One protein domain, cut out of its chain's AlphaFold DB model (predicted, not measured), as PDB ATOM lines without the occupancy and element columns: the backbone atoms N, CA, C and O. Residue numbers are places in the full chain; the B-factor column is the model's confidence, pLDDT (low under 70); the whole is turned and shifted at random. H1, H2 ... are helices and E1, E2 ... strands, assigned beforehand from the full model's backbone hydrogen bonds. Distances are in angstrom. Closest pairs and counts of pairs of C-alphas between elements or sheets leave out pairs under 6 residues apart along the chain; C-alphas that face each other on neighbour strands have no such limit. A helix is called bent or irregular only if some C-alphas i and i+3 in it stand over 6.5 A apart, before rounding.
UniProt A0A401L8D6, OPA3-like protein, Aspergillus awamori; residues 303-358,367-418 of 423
ATOM      1  N   ASN A 303     -24.529  54.533  37.911       72.31
ATOM      2  CA  ASN A 303     -25.192  55.529  38.753       72.31
ATOM      3  C   ASN A 303     -26.688  55.547  38.428       72.31
ATOM      4  O   ASN A 303     -27.076  55.855  37.301       72.31
ATOM      5  N   ILE A 304     -27.524  55.230  39.413       74.31
ATOM      6  CA  ILE A 304     -28.984  55.213  39.278       74.31
ATOM      7  C   ILE A 304     -29.554  56.380  40.083       74.31
ATOM      8  O   ILE A 304     -29.197  56.559  41.243       74.31
ATOM      9  N   ARG A 305     -30.428  57.197  39.490       69.75
ATOM     10  CA  ARG A 305     -31.139  58.254  40.228       69.75
ATOM     11  C   ARG A 305     -32.267  57.625  41.047       69.75
ATOM     12  O   ARG A 305     -33.077  56.894  40.479       69.75
ATOM     13  N   LEU A 306     -32.306  57.893  42.351       67.12
ATOM     14  CA  LEU A 306     -33.445  57.526  43.198       67.12
ATOM     15  C   LEU A 306     -34.546  58.575  43.005       67.12
ATOM     16  O   LEU A 306     -34.249  59.722  42.683       67.12
ATOM     17  N   GLY A 307     -35.816  58.197  43.171       52.56
ATOM     18  CA  GLY A 307     -36.977  59.035  42.825       52.56
ATOM     19  C   GLY A 307     -37.093  60.387  43.554       52.56
ATOM     20  O   GLY A 307     -37.980  61.169  43.226       52.56
ATOM     21  N   HIS A 308     -36.208  60.687  44.508       57.34
ATOM     22  CA  HIS A 308     -36.063  62.004  45.126       57.34
ATOM     23  C   HIS A 308     -35.014  62.819  44.356       57.34
ATOM     24  O   HIS A 308     -33.872  62.383  44.243       57.34
ATOM     25  N   GLU A 309     -35.385  64.001  43.852       58.25
ATOM     26  CA  GLU A 309     -34.739  64.754  42.751       58.25
ATOM     27  C   GLU A 309     -33.216  65.035  42.830       58.25
ATOM     28  O   GLU A 309     -32.647  65.566  41.875       58.25
ATOM     29  N   LEU A 310     -32.520  64.663  43.908       58.84
ATOM     30  CA  LEU A 310     -31.077  64.859  44.083       58.84
ATOM     31  C   LEU A 310     -30.304  63.608  44.558       58.84
ATOM     32  O   LEU A 310     -29.075  63.652  44.542       58.84
ATOM     33  N   GLU A 311     -30.952  62.495  44.937       68.44
ATOM     34  CA  GLU A 311     -30.252  61.297  45.441       68.44
ATOM     35  C   GLU A 311     -29.801  60.352  44.315       68.44
ATOM     36  O   GLU A 311     -30.545  60.032  43.386       68.44
ATOM     37  N   THR A 312     -28.564  59.855  44.408       75.75
ATOM     38  CA  THR A 312     -27.998  58.905  43.432       75.75
ATOM     39  C   THR A 312     -27.461  57.656  44.123       75.75
ATOM     40  O   THR A 312     -26.860  57.743  45.188       75.75
ATOM     41  N   LEU A 313     -27.671  56.484  43.529       77.31
ATOM     42  CA  LEU A 313     -27.093  55.215  43.958       77.31
ATOM     43  C   LEU A 313     -25.951  54.833  43.018       77.31
ATOM     44  O   LEU A 313     -26.187  54.493  41.858       77.31
ATOM     45  N   GLY A 314     -24.725  54.885  43.535       76.44
ATOM     46  CA  GLY A 314     -23.527  54.399  42.854       76.44
ATOM     47  C   GLY A 314     -23.327  52.909  43.116       76.44
ATOM     48  O   GLY A 314     -23.207  52.493  44.271       76.44
ATOM     49  N   ILE A 315     -23.293  52.102  42.058       80.19
ATOM     50  CA  ILE A 315     -23.117  50.651  42.133       80.19
ATOM     51  C   ILE A 315     -21.782  50.270  41.496       80.19
ATOM     52  O   ILE A 315     -21.492  50.644  40.358       80.19
ATOM     53  N   LEU A 316     -20.982  49.506  42.238       81.94
ATOM     54  CA  LEU A 316     -19.788  48.833  41.728       81.94
ATOM     55  C   LEU A 316     -20.127  47.363  41.475       81.94
ATOM     56  O   LEU A 316     -20.618  46.687  42.382       81.94
ATOM     57  N   LEU A 317     -19.895  46.888  40.254       81.06
ATOM     58  CA  LEU A 317     -20.172  45.512  39.857       81.06
ATOM     59  C   LEU A 317     -18.904  44.675  40.013       81.06
ATOM     60  O   LEU A 317     -17.884  44.953  39.390       81.06
ATOM     61  N   LEU A 318     -18.983  43.626  40.827       78.94
ATOM     62  CA  LEU A 318     -17.883  42.696  41.048       78.94
ATOM     63  C   LEU A 318     -18.269  41.288  40.597       78.94
ATOM     64  O   LEU A 318     -19.361  40.794  40.895       78.94
ATOM     65  N   THR A 319     -17.347  40.638  39.891       79.12
ATOM     66  CA  THR A 319     -17.433  39.230  39.493       79.12
ATOM     67  C   THR A 319     -16.514  38.373  40.366       79.12
ATOM     68  O   THR A 319     -15.590  38.896  40.993       79.12
ATOM     69  N   PRO A 320     -16.714  37.043  40.418       71.00
ATOM     70  CA  PRO A 320     -15.825  36.142  41.154       71.00
ATOM     71  C   PRO A 320     -14.362  36.232  40.687       71.00
ATOM     72  O   PRO A 320     -13.452  36.159  41.508       71.00
ATOM     73  N   SER A 321     -14.134  36.480  39.394       69.00
ATOM     74  CA  SER A 321     -12.819  36.761  38.800       69.00
ATOM     75  C   SER A 321     -12.133  38.027  39.336       69.00
ATOM     76  O   SER A 321     -10.909  38.110  39.310       69.00
ATOM     77  N   SER A 322     -12.877  38.994  39.882       62.06
ATOM     78  CA  SER A 322     -12.308  40.201  40.504       62.06
ATOM     79  C   SER A 322     -11.691  39.946  41.887       62.06
ATOM     80  O   SER A 322     -11.020  40.831  42.424       62.06
ATOM     81  N   ILE A 323     -11.932  38.771  42.483       64.88
ATOM     82  CA  ILE A 323     -11.433  38.378  43.814       64.88
ATOM     83  C   ILE A 323     -10.160  37.527  43.703       64.88
ATOM     84  O   ILE A 323      -9.441  37.366  44.688       64.88
ATOM     85  N   ASP A 324      -9.834  37.023  42.510       68.69
ATOM     86  CA  ASP A 324      -8.631  36.222  42.298       68.69
ATOM     87  C   ASP A 324      -7.357  37.045  42.555       68.69
ATOM     88  O   ASP A 324      -7.300  38.247  42.273       68.69
ATOM     89  N   SER A 325      -6.334  36.376  43.086       61.34
ATOM     90  CA  SER A 325      -5.083  36.944  43.612       61.34
ATOM     91  C   SER A 325      -4.350  37.886  42.645       61.34
ATOM     92  O   SER A 325      -3.628  38.784  43.081       61.34
ATOM     93  N   SER A 326      -4.555  37.722  41.334       62.59
ATOM     94  CA  SER A 326      -3.961  38.561  40.289       62.59
ATOM     95  C   SER A 326      -4.645  39.921  40.107       62.59
ATOM     96  O   SER A 326      -3.990  40.862  39.668       62.59
ATOM     97  N   VAL A 327      -5.941  40.040  40.425       71.44
ATOM     98  CA  VAL A 327      -6.763  41.253  40.203       71.44
ATOM     99  C   VAL A 327      -7.166  41.921  41.525       71.44
ATOM    100  O   VAL A 327      -7.626  43.062  41.545       71.44
ATOM    101  N   THR A 328      -6.916  41.261  42.661       72.94
ATOM    102  CA  THR A 328      -7.293  41.738  43.998       72.94
ATOM    103  C   THR A 328      -6.851  43.184  44.262       72.94
ATOM    104  O   THR A 328      -7.655  43.978  44.733       72.94
ATOM    105  N   GLN A 329      -5.614  43.565  43.918       75.38
ATOM    106  CA  GLN A 329      -5.067  44.917  44.160       75.38
ATOM    107  C   GLN A 329      -5.801  46.036  43.391       75.38
ATOM    108  O   GLN A 329      -5.937  47.161  43.877       75.38
ATOM    109  N   GLU A 330      -6.300  45.738  42.192       78.19
ATOM    110  CA  GLU A 330      -7.097  46.684  41.409       78.19
ATOM    111  C   GLU A 330      -8.499  46.825  42.015       78.19
ATOM    112  O   GLU A 330      -8.988  47.935  42.239       78.19
ATOM    113  N   THR A 331      -9.108  45.699  42.388       77.38
ATOM    114  CA  THR A 331     -10.416  45.652  43.049       77.38
ATOM    115  C   THR A 331     -10.410  46.380  44.395       77.38
ATOM    116  O   THR A 331     -11.330  47.150  44.680       77.38
ATOM    117  N   THR A 332      -9.363  46.215  45.212       78.44
ATOM    118  CA  THR A 332      -9.227  46.934  46.490       78.44
ATOM    119  C   THR A 332      -9.071  48.439  46.283       78.44
ATOM    120  O   THR A 332      -9.644  49.227  47.040       78.44
ATOM    121  N   SER A 333      -8.364  48.858  45.230       78.38
ATOM    122  CA  SER A 333      -8.219  50.271  44.865       78.38
ATOM    123  C   SER A 333      -9.563  50.883  44.453       78.38
ATOM    124  O   SER A 333      -9.926  51.956  44.943       78.38
ATOM    125  N   ARG A 334     -10.355  50.167  43.643       78.38
ATOM    126  CA  ARG A 334     -11.711  50.578  43.229       78.38
ATOM    127  C   ARG A 334     -12.690  50.633  44.403       78.38
ATOM    128  O   ARG A 334     -13.434  51.601  44.533       78.38
ATOM    129  N   LEU A 335     -12.649  49.650  45.306       77.56
ATOM    130  CA  LEU A 335     -13.454  49.646  46.534       77.56
ATOM    131  C   LEU A 335     -13.099  50.826  47.449       77.56
ATOM    132  O   LEU A 335     -13.993  51.509  47.956       77.56
ATOM    133  N   ARG A 336     -11.805  51.124  47.617       77.56
ATOM    134  CA  ARG A 336     -11.351  52.272  48.412       77.56
ATOM    135  C   ARG A 336     -11.786  53.598  47.787       77.56
ATOM    136  O   ARG A 336     -12.243  54.479  48.511       77.56
ATOM    137  N   GLN A 337     -11.718  53.731  46.461       77.50
ATOM    138  CA  GLN A 337     -12.192  54.920  45.746       77.50
ATOM    139  C   GLN A 337     -13.711  55.105  45.881       77.50
ATOM    140  O   GLN A 337     -14.178  56.227  46.115       77.50
ATOM    141  N   LEU A 338     -14.471  54.006  45.812       74.94
ATOM    142  CA  LEU A 338     -15.914  53.987  46.041       74.94
ATOM    143  C   LEU A 338     -16.253  54.433  47.470       74.94
ATOM    144  O   LEU A 338     -17.153  55.248  47.651       74.94
ATOM    145  N   SER A 339     -15.522  53.966  48.482       74.88
ATOM    146  CA  SER A 339     -15.744  54.362  49.879       74.88
ATOM    147  C   SER A 339     -15.326  55.810  50.171       74.88
ATOM    148  O   SER A 339     -16.071  56.534  50.829       74.88
ATOM    149  N   ALA A 340     -14.198  56.274  49.624       70.12
ATOM    150  CA  ALA A 340     -13.649  57.607  49.896       70.12
ATOM    151  C   ALA A 340     -14.564  58.759  49.442       70.12
ATOM    152  O   ALA A 340     -14.609  59.806  50.078       70.12
ATOM    153  N   HIS A 341     -15.343  58.564  48.374       61.97
ATOM    154  CA  HIS A 341     -16.231  59.596  47.823       61.97
ATOM    155  C   HIS A 341     -17.641  59.594  48.441       61.97
ATOM    156  O   HIS A 341     -18.602  59.949  47.756       61.97
ATOM    157  N   ALA A 342     -17.841  59.046  49.644       56.62
ATOM    158  CA  ALA A 342     -19.166  58.937  50.262       56.62
ATOM    159  C   ALA A 342     -19.698  60.322  50.683       56.62
ATOM    160  O   ALA A 342     -19.537  60.753  51.819       56.62
ATOM    161  N   SER A 343     -20.321  61.038  49.745       55.84
ATOM    162  CA  SER A 343     -21.125  62.225  50.041       55.84
ATOM    163  C   SER A 343     -22.524  61.784  50.469       55.84
ATOM    164  O   SER A 343     -23.073  60.856  49.878       55.84
ATOM    165  N   GLY A 344     -23.120  62.454  51.461       57.16
ATOM    166  CA  GLY A 344     -24.430  62.096  52.034       57.16
ATOM    167  C   GLY A 344     -25.605  62.082  51.045       57.16
ATOM    168  O   GLY A 344     -26.668  61.581  51.382       57.16
ATOM    169  N   ILE A 345     -25.408  62.593  49.826       60.06
ATOM    170  CA  ILE A 345     -26.398  62.637  48.738       60.06
ATOM    171  C   ILE A 345     -26.307  61.389  47.828       60.06
ATOM    172  O   ILE A 345     -27.243  61.066  47.096       60.06
ATOM    173  N   SER A 346     -25.182  60.663  47.856       68.75
ATOM    174  CA  SER A 346     -24.964  59.466  47.039       68.75
ATOM    175  C   SER A 346     -24.914  58.204  47.902       68.75
ATOM    176  O   SER A 346     -23.912  57.962  48.583       68.75
ATOM    177  N   LYS A 347     -25.965  57.379  47.855       76.75
ATOM    178  CA  LYS A 347     -25.958  56.031  48.442       76.75
ATOM    179  C   LYS A 347     -25.057  55.130  47.588       76.75
ATOM    180  O   LYS A 347     -24.899  55.358  46.389       76.75
ATOM    181  N   LYS A 348     -24.416  54.127  48.188       80.06
ATOM    182  CA  LYS A 348     -23.472  53.246  47.479       80.06
ATOM    183  C   LYS A 348     -23.698  51.796  47.836       80.06
ATOM    184  O   LYS A 348     -23.927  51.490  49.003       80.06
ATOM    185  N   ALA A 349     -23.596  50.926  46.842       81.00
ATOM    186  CA  ALA A 349     -23.725  49.490  47.019       81.00
ATOM    187  C   ALA A 349     -22.751  48.736  46.113       81.00
ATOM    188  O   ALA A 349     -22.343  49.221  45.058       81.00
ATOM    189  N   VAL A 350     -22.385  47.531  46.532       82.56
ATOM    190  CA  VAL A 350     -21.584  46.609  45.729       82.56
ATOM    191  C   VAL A 350     -22.514  45.516  45.222       82.56
ATOM    192  O   VAL A 350     -23.108  44.796  46.019       82.56
ATOM    193  N   ALA A 351     -22.664  45.387  43.908       81.50
ATOM    194  CA  ALA A 351     -23.389  44.275  43.307       81.50
ATOM    195  C   ALA A 351     -22.398  43.147  43.018       81.50
ATOM    196  O   ALA A 351     -21.459  43.337  42.245       81.50
ATOM    197  N   PHE A 352     -22.591  41.983  43.637       81.88
ATOM    198  CA  PHE A 352     -21.704  40.835  43.455       81.88
ATOM    199  C   PHE A 352     -22.406  39.717  42.688       81.88
ATOM    200  O   PHE A 352     -23.436  39.203  43.131       81.88
ATOM    201  N   LEU A 353     -21.838  39.328  41.548       78.75
ATOM    202  CA  LEU A 353     -22.328  38.216  40.734       78.75
ATOM    203  C   LEU A 353     -21.873  36.881  41.338       78.75
ATOM    204  O   LEU A 353     -20.684  36.590  41.405       78.75
ATOM    205  N   LEU A 354     -22.826  36.039  41.738       72.12
ATOM    206  CA  LEU A 354     -22.560  34.714  42.314       72.12
ATOM    207  C   LEU A 354     -22.146  33.666  41.265       72.12
ATOM    208  O   LEU A 354     -21.659  32.594  41.624       72.12
ATOM    209  N   SER A 355     -22.352  33.953  39.976       63.62
ATOM    210  CA  SER A 355     -21.984  33.090  38.852       63.62
ATOM    211  C   SER A 355     -21.536  33.932  37.658       63.62
ATOM    212  O   SER A 355     -22.236  34.852  37.239       63.62
ATOM    213  N   GLU A 356     -20.376  33.599  37.091       59.00
ATOM    214  CA  GLU A 356     -19.809  34.261  35.907       59.00
ATOM    215  C   GLU A 356     -20.252  33.592  34.591       59.00
ATOM    216  O   GLU A 356     -20.197  34.187  33.519       59.00
ATOM    217  N   THR A 357     -20.755  32.354  34.659       49.75
ATOM    218  CA  THR A 357     -21.204  31.593  33.485       49.75
ATOM    219  C   THR A 357     -22.727  31.556  33.422       49.75
ATOM    220  O   THR A 357     -23.365  30.915  34.258       49.75
ATOM    221  N   ALA A 358     -23.307  32.206  32.409       43.59
ATOM    222  CA  ALA A 358     -24.757  32.309  32.212       43.59
ATOM    223  C   ALA A 358     -25.472  30.954  32.027       43.59
ATOM    224  O   ALA A 358     -26.668  30.853  32.261       43.59
ATOM    225  N   ARG A 367     -22.074  28.900  44.489       56.38
ATOM    226  CA  ARG A 367     -20.918  28.847  45.388       56.38
ATOM    227  C   ARG A 367     -20.884  30.133  46.205       56.38
ATOM    228  O   ARG A 367     -20.557  31.193  45.683       56.38
ATOM    229  N   LEU A 368     -21.231  30.032  47.487       63.38
ATOM    230  CA  LEU A 368     -21.170  31.153  48.434       63.38
ATOM    231  C   LEU A 368     -19.726  31.551  48.781       63.38
ATOM    232  O   LEU A 368     -19.510  32.636  49.313       63.38
ATOM    233  N   ASP A 369     -18.750  30.710  48.426       68.38
ATOM    234  CA  ASP A 369     -17.317  30.917  48.664       68.38
ATOM    235  C   ASP A 369     -16.840  32.300  48.185       68.38
ATOM    236  O   ASP A 369     -16.109  32.984  48.897       68.38
ATOM    237  N   GLY A 370     -17.309  32.751  47.013       70.69
ATOM    238  CA  GLY A 370     -16.943  34.059  46.458       70.69
ATOM    239  C   GLY A 370     -17.505  35.240  47.253       70.69
ATOM    240  O   GLY A 370     -16.833  36.254  47.404       70.69
ATOM    241  N   LEU A 371     -18.707  35.103  47.821       74.25
ATOM    242  CA  LEU A 371     -19.321  36.160  48.631       74.25
ATOM    243  C   LEU A 371     -18.631  36.271  49.992       74.25
ATOM    244  O   LEU A 371     -18.362  37.376  50.455       74.25
ATOM    245  N   VAL A 372     -18.288  35.133  50.604       77.38
ATOM    246  CA  VAL A 372     -17.521  35.099  51.858       77.38
ATOM    247  C   VAL A 372     -16.127  35.696  51.654       77.38
ATOM    248  O   VAL A 372     -15.678  36.496  52.474       77.38
ATOM    249  N   ALA A 373     -15.469  35.377  50.536       78.06
ATOM    250  CA  ALA A 373     -14.180  35.964  50.177       78.06
ATOM    251  C   ALA A 373     -14.276  37.483  49.947       78.06
ATOM    252  O   ALA A 373     -13.432  38.228  50.443       78.06
ATOM    253  N   LEU A 374     -15.332  37.962  49.277       80.62
ATOM    254  CA  LEU A 374     -15.577  39.398  49.118       80.62
ATOM    255  C   LEU A 374     -15.806  40.085  50.467       80.62
ATOM    256  O   LEU A 374     -15.270  41.161  50.707       80.62
ATOM    257  N   GLN A 375     -16.591  39.470  51.351       78.88
ATOM    258  CA  GLN A 375     -16.873  40.021  52.671       78.88
ATOM    259  C   GLN A 375     -15.595  40.131  53.513       78.88
ATOM    260  O   GLN A 375     -15.372  41.165  54.137       78.88
ATOM    261  N   ALA A 376     -14.733  39.110  53.486       78.88
ATOM    262  CA  ALA A 376     -13.425  39.152  54.137       78.88
ATOM    263  C   ALA A 376     -12.545  40.278  53.565       78.88
ATOM    264  O   ALA A 376     -11.998  41.079  54.322       78.88
ATOM    265  N   LEU A 377     -12.500  40.406  52.235       78.88
ATOM    266  CA  LEU A 377     -11.751  41.456  51.546       78.88
ATOM    267  C   LEU A 377     -12.280  42.855  51.889       78.88
ATOM    268  O   LEU A 377     -11.492  43.768  52.117       78.88
ATOM    269  N   MET A 378     -13.596  43.053  51.973       80.12
ATOM    270  CA  MET A 378     -14.193  44.338  52.354       80.12
ATOM    271  C   MET A 378     -13.899  44.715  53.807       80.12
ATOM    272  O   MET A 378     -13.632  45.882  54.077       80.12
ATOM    273  N   ILE A 379     -13.905  43.747  54.727       80.00
ATOM    274  CA  ILE A 379     -13.541  43.969  56.136       80.00
ATOM    275  C   ILE A 379     -12.067  44.372  56.268       80.00
ATOM    276  O   ILE A 379     -11.735  45.231  57.080       80.00
ATOM    277  N   GLU A 380     -11.187  43.777  55.466       80.69
ATOM    278  CA  GLU A 380      -9.754  44.084  55.490       80.69
ATOM    279  C   GLU A 380      -9.431  45.448  54.853       80.69
ATOM    280  O   GLU A 380      -8.473  46.119  55.239       80.69
ATOM    281  N   THR A 381     -10.231  45.883  53.874       75.25
ATOM    282  CA  THR A 381      -9.883  47.018  53.000       75.25
ATOM    283  C   THR A 381     -10.652  48.309  53.272       75.25
ATOM    284  O   THR A 381     -10.139  49.384  52.937       75.25
ATOM    285  N   LEU A 382     -11.854  48.237  53.856       76.19
ATOM    286  CA  LEU A 382     -12.760  49.376  54.028       76.19
ATOM    287  C   LEU A 382     -12.976  49.738  55.507       76.19
ATOM    288  O   LEU A 382     -13.190  48.852  56.329       76.19
ATOM    289  N   PRO A 383     -13.019  51.040  55.858       66.31
ATOM    290  CA  PRO A 383     -13.300  51.481  57.228       66.31
ATOM    291  C   PRO A 383     -14.779  51.320  57.624       66.31
ATOM    292  O   PRO A 383     -15.075  51.159  58.802       66.31
ATOM    293  N   ASN A 384     -15.699  51.345  56.650       67.06
ATOM    294  CA  ASN A 384     -17.135  51.126  56.831       67.06
ATOM    295  C   ASN A 384     -17.625  50.099  55.800       67.06
ATOM    296  O   ASN A 384     -17.356  50.248  54.605       67.06
ATOM    297  N   MET A 385     -18.366  49.082  56.248       69.06
ATOM    298  CA  MET A 385     -18.954  48.069  55.362       69.06
ATOM    299  C   MET A 385     -19.989  48.693  54.422       69.06
ATOM    300  O   MET A 385     -20.925  49.359  54.866       69.06
ATOM    301  N   LEU A 386     -19.835  48.442  53.121       78.50
ATOM    302  CA  LEU A 386     -20.835  48.794  52.115       78.50
ATOM    303  C   LEU A 386     -21.864  47.660  51.972       78.50
ATOM    304  O   LEU A 386     -21.513  46.490  52.135       78.50
ATOM    305  N   PRO A 387     -23.129  47.976  51.650       80.19
ATOM    306  CA  PRO A 387     -24.146  46.964  51.411       80.19
ATOM    307  C   PRO A 387     -23.813  46.151  50.153       80.19
ATOM    308  O   PRO A 387     -23.522  46.714  49.095       80.19
ATOM    309  N   ILE A 388     -23.873  44.824  50.283       81.25
ATOM    310  CA  ILE A 388     -23.639  43.874  49.192       81.25
ATOM    311  C   ILE A 388     -24.992  43.394  48.667       81.25
ATOM    312  O   ILE A 388     -25.818  42.895  49.431       81.25
ATOM    313  N   ILE A 389     -25.206  43.524  47.360       82.50
ATOM    314  CA  ILE A 389     -26.370  42.999  46.647       82.50
ATOM    315  C   ILE A 389     -25.938  41.679  45.990       82.50
ATOM    316  O   ILE A 389     -25.177  41.715  45.017       82.50
ATOM    317  N   PRO A 390     -26.371  40.513  46.502       78.81
ATOM    318  CA  PRO A 390     -26.071  39.234  45.874       78.81
ATOM    319  C   PRO A 390     -26.905  39.079  44.600       78.81
ATOM    320  O   PRO A 390     -28.133  39.030  44.644       78.81
ATOM    321  N   VAL A 391     -26.236  38.976  43.456       77.50
ATOM    322  CA  VAL A 391     -26.874  38.792  42.153       77.50
ATOM    323  C   VAL A 391     -26.656  37.351  41.706       77.50
ATOM    324  O   VAL A 391     -25.526  36.931  41.463       77.50
ATOM    325  N   ALA A 392     -27.740  36.580  41.588       70.69
ATOM    326  CA  ALA A 392     -27.666  35.167  41.217       70.69
ATOM    327  C   ALA A 392     -27.079  34.961  39.810       70.69
ATOM    328  O   ALA A 392     -26.185  34.139  39.634       70.69
ATOM    329  N   ASN A 393     -27.570  35.726  38.827       69.25
ATOM    330  CA  ASN A 393     -27.132  35.698  37.429       69.25
ATOM    331  C   ASN A 393     -27.190  37.107  36.809       69.25
ATOM    332  O   ASN A 393     -27.925  37.969  37.293       69.25
ATOM    333  N   ALA A 394     -26.494  37.323  35.689       69.56
ATOM    334  CA  ALA A 394     -26.526  38.600  34.964       69.56
ATOM    335  C   ALA A 394     -27.960  39.050  34.601       69.56
ATOM    336  O   ALA A 394     -28.297  40.220  34.767       69.56
ATOM    337  N   ASP A 395     -28.836  38.113  34.225       70.81
ATOM    338  CA  ASP A 395     -30.235  38.399  33.867       70.81
ATOM    339  C   ASP A 395     -31.076  38.920  35.044       70.81
ATOM    340  O   ASP A 395     -32.061  39.632  34.848       70.81
ATOM    341  N   SER A 396     -30.703  38.573  36.281       75.44
ATOM    342  CA  SER A 396     -31.400  39.015  37.495       75.44
ATOM    343  C   SER A 396     -30.846  40.314  38.075       75.44
ATOM    344  O   SER A 396     -31.429  40.832  39.021       75.44
ATOM    345  N   LEU A 397     -29.755  40.858  37.526       77.94
ATOM    346  CA  LEU A 397     -29.072  42.039  38.067       77.94
ATOM    347  C   LEU A 397     -30.032  43.214  38.245       77.94
ATOM    348  O   LEU A 397     -30.122  43.783  39.330       77.94
ATOM    349  N   LEU A 398     -30.790  43.541  37.198       76.31
ATOM    350  CA  LEU A 398     -31.709  44.675  37.224       76.31
ATOM    351  C   LEU A 398     -32.849  44.456  38.228       76.31
ATOM    352  O   LEU A 398     -33.189  45.377  38.963       76.31
ATOM    353  N   ALA A 399     -33.382  43.233  38.320       77.88
ATOM    354  CA  ALA A 399     -34.431  42.893  39.281       77.88
ATOM    355  C   ALA A 399     -33.934  42.984  40.736       77.88
ATOM    356  O   ALA A 399     -34.599  43.592  41.569       77.88
ATOM    357  N   SER A 400     -32.741  42.456  41.031       78.31
ATOM    358  CA  SER A 400     -32.137  42.519  42.369       78.31
ATOM    359  C   SER A 400     -31.792  43.950  42.791       78.31
ATOM    360  O   SER A 400     -31.967  44.315  43.951       78.31
ATOM    361  N   VAL A 401     -31.334  44.786  41.854       79.06
ATOM    362  CA  VAL A 401     -31.072  46.208  42.119       79.06
ATOM    363  C   VAL A 401     -32.376  46.977  42.345       79.06
ATOM    364  O   VAL A 401     -32.444  47.782  43.270       79.06
ATOM    365  N   GLN A 402     -33.427  46.713  41.563       79.50
ATOM    366  CA  GLN A 402     -34.745  47.325  41.766       79.50
ATOM    367  C   GLN A 402     -35.359  46.950  43.118       79.50
ATOM    368  O   GLN A 402     -35.864  47.821  43.820       79.50
ATOM    369  N   GLU A 403     -35.277  45.679  43.515       81.62
ATOM    370  CA  GLU A 403     -35.729  45.216  44.831       81.62
ATOM    371  C   GLU A 403     -34.944  45.891  45.965       81.62
ATOM    372  O   GLU A 403     -35.520  46.321  46.965       81.62
ATOM    373  N   TYR A 404     -33.630  46.053  45.797       80.88
ATOM    374  CA  TYR A 404     -32.802  46.777  46.755       80.88
ATOM    375  C   TYR A 404     -33.195  48.257  46.868       80.88
ATOM    376  O   TYR A 404     -33.309  48.769  47.981       80.88
ATOM    377  N   ILE A 405     -33.456  48.934  45.746       78.12
ATOM    378  CA  ILE A 405     -33.923  50.329  45.734       78.12
ATOM    379  C   ILE A 405     -35.281  50.448  46.441       78.12
ATOM    380  O   ILE A 405     -35.424  51.289  47.324       78.12
ATOM    381  N   ALA A 406     -36.237  49.563  46.150       77.56
ATOM    382  CA  ALA A 406     -37.538  49.548  46.827       77.56
ATOM    383  C   ALA A 406     -37.404  49.323  48.350       77.56
ATOM    384  O   ALA A 406     -38.096  49.947  49.157       77.56
ATOM    385  N   ASN A 407     -36.465  48.472  48.774       77.25
ATOM    386  CA  ASN A 407     -36.159  48.251  50.191       77.25
ATOM    387  C   ASN A 407     -35.468  49.453  50.861       77.25
ATOM    388  O   ASN A 407     -35.596  49.640  52.072       77.25
ATOM    389  N   LEU A 408     -34.732  50.272  50.106       71.62
ATOM    390  CA  LEU A 408     -34.196  51.539  50.607       71.62
ATOM    391  C   LEU A 408     -35.310  52.577  50.780       71.62
ATOM    392  O   LEU A 408     -35.395  53.198  51.835       71.62
ATOM    393  N   GLU A 409     -36.199  52.709  49.795       68.19
ATOM    394  CA  GLU A 409     -37.321  53.660  49.835       68.19
ATOM    395  C   GLU A 409     -38.308  53.353  50.977       68.19
ATOM    396  O   GLU A 409     -38.791  54.263  51.650       68.19
ATOM    397  N   THR A 410     -38.563  52.072  51.258       61.62
ATOM    398  CA  THR A 410     -39.423  51.646  52.382       61.62
ATOM    399  C   THR A 410     -38.782  51.846  53.757       61.62
ATOM    400  O   THR A 410     -39.497  52.063  54.735       61.62
ATOM    401  N   ARG A 411     -37.448  51.797  53.865       59.94
ATOM    402  CA  ARG A 411     -36.721  52.073  55.119       59.94
ATOM    403  C   ARG A 411     -36.717  53.552  55.484       59.94
ATOM    404  O   ARG A 411     -36.771  53.872  56.668       59.94
ATOM    405  N   ASP A 412     -36.698  54.424  54.482       60.72
ATOM    406  CA  ASP A 412     -36.739  55.872  54.685       60.72
ATOM    407  C   ASP A 412     -38.165  56.376  55.023       60.72
ATOM    408  O   ASP A 412     -38.321  57.507  55.484       60.72
ATOM    409  N   ASN A 413     -39.206  55.535  54.883       54.62
ATOM    410  CA  ASN A 413     -40.600  55.885  55.181       54.62
ATOM    411  C   ASN A 413     -41.322  54.837  56.076       54.62
ATOM    412  O   ASN A 413     -42.051  53.970  55.582       54.62
ATOM    413  N   PRO A 414     -41.177  54.910  57.415       51.47
ATOM    414  CA  PRO A 414     -41.620  53.861  58.345       51.47
ATOM    415  C   PRO A 414     -43.146  53.660  58.439       51.47
ATOM    416  O   PRO A 414     -43.598  52.684  59.039       51.47
ATOM    417  N   GLN A 415     -43.963  54.538  57.847       51.53
ATOM    418  CA  GLN A 415     -45.428  54.430  57.901       51.53
ATOM    419  C   GLN A 415     -46.001  53.291  57.036       51.53
ATOM    420  O   GLN A 415     -47.075  52.778  57.348       51.53
ATOM    421  N   GLN A 416     -45.296  52.833  55.993       51.31
ATOM    422  CA  GLN A 416     -45.782  51.745  55.126       51.31
ATOM    423  C   GLN A 416     -45.582  50.338  55.719       51.31
ATOM    424  O   GLN A 416     -46.380  49.442  55.439       51.31
ATOM    425  N   GLN A 417     -44.588  50.131  56.591       51.69
ATOM    426  CA  GLN A 417     -44.359  48.824  57.233       51.69
ATOM    427  C   GLN A 417     -45.498  48.408  58.176       51.69
ATOM    428  O   GLN A 417     -45.788  47.219  58.300       51.69
ATOM    429  N   GLN A 418     -46.193  49.368  58.798       52.41
ATOM    430  CA  GLN A 418     -47.325  49.067  59.681       52.41
ATOM    431  C   GLN A 418     -48.579  48.596  58.927       52.41
ATOM    432  O   GLN A 418     -49.375  47.858  59.503       52.41
TER     433      GLN A 418
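AT A GLANCE: This is residues 303 to 358 and 367 to 418 of the 423 residues of the protein "OPA3-like protein" of Aspergillus awamori (UniProt A0A401L8D6). A strongly twisted sheet of four strands forms the core, with H2 and H3 packed over one face and the longest helix, H4, over the other. Little H1 sits beside the ends of H2 and H3, and residues 410 to 418 stick out as a free tail. The printed part has 108 residues, with four named helices and four named strands in the order E1, E2, H1, H2, E3, H3, E4, H4, class mixed. The mixed sheet runs E1, E2, E3, E4, with E1 antiparallel to E2 and the other neighbours parallel. The whole is compact, with a radius of gyration of the C-alphas of 14.7 A and spans of 46 by 31 by 23 A.

HOW THE PARTS SIT: Begin with edge strand E1, residues 303 to 305, and E2, residues 312 to 318: they form an antiparallel hairpin, with N 304 and O 313 2.9 A apart, within hydrogen-bond range. E3, residues 346 to 353, is parallel to E2, with N 316 and O 349 at 3.1 A. Between them in the chain come H1, residues 320 to 323, and H2, residues 328 to 340; E2, H1, H2 and E3 make a strand-helix-strand unit, two parallel neighbour strands joined through helices, with a right-handed crossover. H2 is on the sheet at a height of 10.4 A, along the strands. H3, residues 369 to 381, is on the same face; H2 and H3 touch at a steep tilt of 58 degrees, the closest C-alphas being those of Thr 332 and Thr 381, 6.5 A apart. H1 touches H3, with the closest C-alphas, Pro 320 and Gly 370, 5.8 A apart. Edge strand E4, residues 388 to 391, is parallel to E3, with N 389 and O 350 at 2.8 A. H4, residues 394 to 411, is on the opposite face from H2 and H3; its closest C-alpha pair with E4 is Leu 397 and Val 391, 5.7 A. Each O i to N i+4 pair is within hydrogen-bond range in H2 and H3, and 12 of 14 in H4; H1 is too short for one.

IN THESE COORDINATES: Find C-alpha 303 at (-25.192, 55.529, 38.753), where E1 begins its 6.7 A. E2 measures 19.3 A, H1 5.6 A, H2 18.1 A, E3 22.3 A, H3 18.3 A and E4 9.3 A. H4 runs 26.3 A to C-alpha 411 at (-36.721, 52.073, 55.119); it is irregular, with C-alphas 395 and 398 7.3 A apart.

THE WHOLE: Look at Ser 326 and Gln 418 for the two C-alphas farthest apart, 48.7 A. Residues 359 to 366 are not printed, and C-alphas 358 and 367 are 14.2 A apart across the cut. Of the links printed whole, none is long. Mean pLDDT of the printed part is 71.1, and 41 residues are under 70, among them 305 to 311 and 409 to 418.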